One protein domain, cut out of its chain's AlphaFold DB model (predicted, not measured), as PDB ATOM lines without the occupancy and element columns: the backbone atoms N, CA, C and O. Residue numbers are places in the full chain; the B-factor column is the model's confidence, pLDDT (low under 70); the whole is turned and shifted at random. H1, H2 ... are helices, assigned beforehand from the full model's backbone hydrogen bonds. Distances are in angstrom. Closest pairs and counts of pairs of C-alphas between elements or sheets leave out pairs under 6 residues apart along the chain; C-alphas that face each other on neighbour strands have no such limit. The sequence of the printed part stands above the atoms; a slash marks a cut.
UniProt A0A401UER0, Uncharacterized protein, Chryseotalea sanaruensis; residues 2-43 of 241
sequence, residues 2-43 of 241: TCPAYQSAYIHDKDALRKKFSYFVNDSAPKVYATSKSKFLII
ATOM      1  N   THR A   2     211.136 254.224 224.123       67.00
ATOM      2  CA  THR A   2     211.230 252.861 224.681       67.00
ATOM      3  C   THR A   2     212.256 252.815 225.814       67.00
ATOM      4  O   THR A   2     213.331 253.392 225.682       67.00
ATOM      5  N   CYS A   3     211.944 252.144 226.926       75.62
ATOM      6  CA  CYS A   3     212.853 252.076 228.074       75.62
ATOM      7  C   CYS A   3     214.156 251.323 227.713       75.62
ATOM      8  O   CYS A   3     214.068 250.196 227.215       75.62
ATOM      9  N   PRO A   4     215.356 251.867 228.009       77.06
ATOM     10  CA  PRO A   4     216.626 251.179 227.751       77.06
ATOM     11  C   PRO A   4     216.727 249.795 228.411       77.06
ATOM     12  O   PRO A   4     217.277 248.873 227.816       77.06
ATOM     13  N   ALA A   5     216.126 249.618 229.596       77.44
ATOM     14  CA  ALA A   5     216.100 248.335 230.305       77.44
ATOM     15  C   ALA A   5     215.259 247.262 229.583       77.44
ATOM     16  O   ALA A   5     215.575 246.075 229.647       77.44
ATOM     17  N   TYR A   6     214.219 247.672 228.847       83.12
ATOM     18  CA  TYR A   6     213.433 246.766 228.005       83.12
ATOM     19  C   TYR A   6     214.228 246.341 226.764       83.12
ATOM     20  O   TYR A   6     214.226 245.172 226.398       83.12
ATOM     21  N   GLN A   7     214.986 247.260 226.155       78.62
ATOM     22  CA  GLN A   7     215.839 246.945 225.002       78.62
ATOM     23  C   GLN A   7     216.996 246.001 225.358       78.62
ATOM     24  O   GLN A   7     217.334 245.130 224.557       78.62
ATOM     25  N   SER A   8     217.580 246.118 226.557       79.81
ATOM     26  CA  SER A   8     218.637 245.201 227.003       79.81
ATOM     27  C   SER A   8     218.155 243.762 227.224       79.81
ATOM     28  O   SER A   8     218.961 242.845 227.097       79.81
ATOM     29  N   ALA A   9     216.863 243.536 227.497       83.00
ATOM     30  CA  ALA A   9     216.315 242.193 227.724       83.00
ATOM     31  C   ALA A   9     216.375 241.282 226.480       83.00
ATOM     32  O   ALA A   9     216.438 240.062 226.615       83.00
ATOM     33  N   TYR A  10     216.412 241.869 225.278       86.44
ATOM     34  CA  TYR A  10     216.494 241.154 223.998       86.44
ATOM     35  C   TYR A  10     217.937 240.920 223.512       86.44
ATOM     36  O   TYR A  10     218.148 240.403 222.417       86.44
ATOM     37  N   ILE A  11     218.949 241.303 224.301       83.56
ATOM     38  CA  ILE A  11     220.367 241.107 223.967       83.56
ATOM     39  C   ILE A  11     220.922 239.987 224.848       83.56
ATOM     40  O   ILE A  11     221.321 240.208 225.989       83.56
ATOM     41  N   HIS A  12     220.959 238.771 224.306       85.88
ATOM     42  CA  HIS A  12     221.441 237.589 225.030       85.88
ATOM     43  C   HIS A  12     222.973 237.553 225.208       85.88
ATOM     44  O   HIS A  12     223.466 236.911 226.136       85.88
ATOM     45  N   ASP A  13     223.726 238.272 224.368       91.81
ATOM     46  CA  ASP A  13     225.168 238.478 224.544       91.81
ATOM     47  C   ASP A  13     225.428 239.431 225.724       91.81
ATOM     48  O   ASP A  13     225.268 240.654 225.634       91.81
ATOM     49  N   LYS A  14     225.860 238.844 226.844       85.25
ATOM     50  CA  LYS A  14     226.139 239.546 228.103       85.25
ATOM     51  C   LYS A  14     227.288 240.549 227.984       85.25
ATOM     52  O   LYS A  14     227.262 241.558 228.689       85.25
ATOM     53  N   ASP A  15     228.256 240.326 227.100       84.75
ATOM     54  CA  ASP A  15     229.409 241.215 226.949       84.75
ATOM     55  C   ASP A  15     229.077 242.401 226.043       84.75
ATOM     56  O   ASP A  15     229.457 243.537 226.352       84.75
ATOM     57  N   ALA A  16     228.293 242.190 224.981       84.12
ATOM     58  CA  ALA A  16     227.709 243.291 224.212       84.12
ATOM     59  C   ALA A  16     226.728 244.126 225.054       84.12
ATOM     60  O   ALA A  16     226.756 245.361 224.979       84.12
ATOM     61  N   LEU A  17     225.900 243.480 225.886       84.38
ATOM     62  CA  LEU A  17     224.993 244.149 226.822       84.38
ATOM     63  C   LEU A  17     225.784 245.008 227.815       84.38
ATOM     64  O   LEU A  17     225.519 246.207 227.918       84.38
ATOM     65  N   ARG A  18     226.802 244.444 228.482       81.00
ATOM     66  CA  ARG A  18     227.680 245.188 229.402       81.00
ATOM     67  C   ARG A  18     228.340 246.382 228.709       81.00
ATOM     68  O   ARG A  18     228.217 247.497 229.203       81.00
ATOM     69  N   LYS A  19     228.952 246.213 227.534       83.25
ATOM     70  CA  LYS A  19     229.608 247.324 226.807       83.25
ATOM     71  C   LYS A  19     228.643 248.477 226.473       83.25
ATOM     72  O   LYS A  19     229.025 249.650 226.561       83.25
ATOM     73  N   LYS A  20     227.391 248.162 226.114       82.25
ATOM     74  CA  LYS A  20     226.367 249.154 225.740       82.25
ATOM     75  C   LYS A  20     225.702 249.815 226.955       82.25
ATOM     76  O   LYS A  20     225.709 251.042 227.030       82.25
ATOM     77  N   PHE A  21     225.190 249.024 227.898       80.62
ATOM     78  CA  PHE A  21     224.301 249.475 228.980       80.62
ATOM     79  C   PHE A  21     224.973 249.612 230.359       80.62
ATOM     80  O   PHE A  21     224.347 250.134 231.278       80.62
ATOM     81  N   SER A  22     226.232 249.192 230.531       82.00
ATOM     82  CA  SER A  22     226.974 249.449 231.775       82.00
ATOM     83  C   SER A  22     227.320 250.932 231.931       82.00
ATOM     84  O   SER A  22     227.767 251.591 230.986       82.00
ATOM     85  N   TYR A  23     227.208 251.420 233.166       76.94
ATOM     86  CA  TYR A  23     227.759 252.703 233.610       76.94
ATOM     87  C   TYR A  23     229.259 252.641 233.936       76.94
ATOM     88  O   TYR A  23     229.820 253.656 234.333       76.94
ATOM     89  N   PHE A  24     229.919 251.492 233.761       77.44
ATOM     90  CA  PHE A  24     231.334 251.270 234.075       77.44
ATOM     91  C   PHE A  24     232.095 250.643 232.903       77.44
ATOM     92  O   PHE A  24     231.563 249.765 232.213       77.44
ATOM     93  N   VAL A  25     233.345 251.068 232.695       73.25
ATOM     94  CA  VAL A  25     234.211 250.619 231.587       73.25
ATOM     95  C   VAL A  25     235.153 249.512 232.062       73.25
ATOM     96  O   VAL A  25     236.321 249.774 232.307       73.25
ATOM     97  N   ASN A  26     234.640 248.282 232.187       69.88
ATOM     98  CA  ASN A  26     235.345 247.023 232.530       69.88
ATOM     99  C   ASN A  26     236.131 246.954 233.865       69.88
ATOM    100  O   ASN A  26     236.233 245.870 234.423       69.88
ATOM    101  N   ASP A  27     236.636 248.071 234.383       67.19
ATOM    102  CA  ASP A  27     237.591 248.185 235.493       67.19
ATOM    103  C   ASP A  27     237.038 249.094 236.612       67.19
ATOM    104  O   ASP A  27     237.709 249.967 237.150       67.19
ATOM    105  N   SER A  28     235.733 248.980 236.889       72.00
ATOM    106  CA  SER A  28     234.979 249.771 237.891       72.00
ATOM    107  C   SER A  28     235.023 251.308 237.755       72.00
ATOM    108  O   SER A  28     234.326 252.008 238.489       72.00
ATOM    109  N   ALA A  29     235.766 251.858 236.794       75.75
ATOM    110  CA  ALA A  29     235.791 253.279 236.479       75.75
ATOM    111  C   ALA A  29     234.480 253.705 235.786       75.75
ATOM    112  O   ALA A  29     234.041 253.033 234.840       75.75
ATOM    113  N   PRO A  30     233.831 254.803 236.222       72.44
ATOM    114  CA  PRO A  30     232.575 255.250 235.639       72.44
ATOM    115  C   PRO A  30     232.767 255.661 234.176       72.44
ATOM    116  O   PRO A  30     233.712 256.358 233.811       72.44
ATOM    117  N   LYS A  31     231.827 255.251 233.328       70.19
ATOM    118  CA  LYS A  31     231.745 255.587 231.906       70.19
ATOM    119  C   LYS A  31     231.342 257.053 231.779       70.19
ATOM    120  O   LYS A  31     230.159 257.387 231.747       70.19
ATOM    121  N   VAL A  32     232.343 257.934 231.769       68.06
ATOM    122  CA  VAL A  32     232.152 259.389 231.740       68.06
ATOM    123  C   VAL A  32     231.542 259.819 230.403       68.06
ATOM    124  O   VAL A  32     232.248 260.098 229.435       68.06
ATOM    125  N   TYR A  33     230.215 259.932 230.362       59.22
ATOM    126  CA  TYR A  33     229.498 260.646 229.307       59.22
ATOM    127  C   TYR A  33     229.703 262.157 229.495       59.22
ATOM    128  O   TYR A  33     228.821 262.869 229.969       59.22
ATOM    129  N   ALA A  34     230.907 262.641 229.177       56.06
ATOM    130  CA  ALA A  34     231.246 264.056 229.254       56.06
ATOM    131  C   ALA A  34     230.411 264.847 228.236       56.06
ATOM    132  O   ALA A  34     230.693 264.836 227.037       56.06
ATOM    133  N   THR A  35     229.389 265.547 228.721       56.50
ATOM    134  CA  THR A  35     228.567 266.460 227.928       56.50
ATOM    135  C   THR A  35     229.437 267.539 227.280       56.50
ATOM    136  O   THR A  35     230.137 268.283 227.965       56.50
ATOM    137  N   SER A  36     229.414 267.563 225.942       54.62
ATOM    138  CA  SER A  36     230.028 268.560 225.049       54.62
ATOM    139  C   SER A  36     231.365 269.152 225.514       54.62
ATOM    140  O   SER A  36     231.537 270.371 225.576       54.62
ATOM    141  N   LYS A  37     232.349 268.290 225.770       56.19
ATOM    142  CA  LYS A  37     233.740 268.653 225.474       56.19
ATOM    143  C   LYS A  37     234.023 268.265 224.020       56.19
ATOM    144  O   LYS A  37     233.330 267.408 223.471       56.19
ATOM    145  N   SER A  38     235.012 268.901 223.393       54.88
ATOM    146  CA  SER A  38     235.466 268.531 222.043       54.88
ATOM    147  C   SER A  38     235.846 267.039 221.976       54.88
ATOM    148  O   SER A  38     236.007 266.384 223.011       54.88
ATOM    149  N   LYS A  39     236.061 266.497 220.767       61.84
ATOM    150  CA  LYS A  39     236.474 265.092 220.529       61.84
ATOM    151  C   LYS A  39     237.669 264.630 221.392       61.84
ATOM    152  O   LYS A  39     237.853 263.432 221.583       61.84
ATOM    153  N   PHE A  40     238.449 265.570 221.925       60.50
ATOM    154  CA  PHE A  40     239.655 265.348 222.720       60.50
ATOM    155  C   PHE A  40     239.491 265.629 224.225       60.50
ATOM    156  O   PHE A  40     240.487 265.685 224.935       60.50
ATOM    157  N   LEU A  41     238.266 265.842 224.728       62.19
ATOM    158  CA  LEU A  41     237.970 266.240 226.122       62.19
ATOM    159  C   LEU A  41     238.604 267.579 226.568       62.19
ATOM    160  O   LEU A  41     238.492 267.960 227.735       62.19
ATOM    161  N   ILE A  42     239.208 268.321 225.639       73.06
ATOM    162  CA  ILE A  42     239.838 269.624 225.867       73.06
ATOM    163  C   ILE A  42     238.779 270.720 225.712       73.06
ATOM    164  O   ILE A  42     238.028 270.749 224.733       73.06
ATOM    165  N   ILE A  43     238.722 271.623 226.692       73.12
ATOM    166  CA  ILE A  43     237.936 272.854 226.606       73.12
ATOM    167  C   ILE A  43     238.747 273.836 225.764       73.12
ATOM    168  O   ILE A  43     239.796 274.305 226.201       73.12
TER     169      ILE A  43
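Overview. This is residues 2 to 43 of the 241 residues of an uncharacterized protein of Chryseotalea sanaruensis (UniProt A0A401UER0). This model has little regular structure: two short helices, H1 and then H2, sit at one end, and a long winding stretch, residues 22 to 43, leads away from them. Residues 34 to 43 stand free as a tail, and residues 10 to 15, of which 14 and 15 belong to H2, also stand free. The printed part has 42 residues, 13 of them in the two named helices, with no named strand; the class is all helix. It is only just loose, close to extended, with a radius of gyration of the C-alphas of 13.2 A, and flat, spanning 38 by 27 by 13 A.

Along the chain. H1 is residues 4 to 8, beginning at C-alpha 4 (216.626, 251.179, 227.751). H2 is residues 14 to 21, 10.1 A long, ending at C-alpha 21 (224.301, 249.475, 228.980).

Arrangement. H1 and H2 only just touch, with 3 pairs of C-alphas within 8 A; the closest C-alphas, of Ser 8 and Leu 17, are 6.4 A apart. In H1 and H2 every O i to N i+4 pair is within hydrogen-bond range.

Size, cuts and confidence. The two farthest C-alphas, of His 12 and Ile 43, are 39.0 A apart. The printed part has no cut, and the link from H1 to H2 is tight. Mean pLDDT of the printed part is 74.0; residue 2, residues 26 to 27 and residues 32 to 41 are under 70.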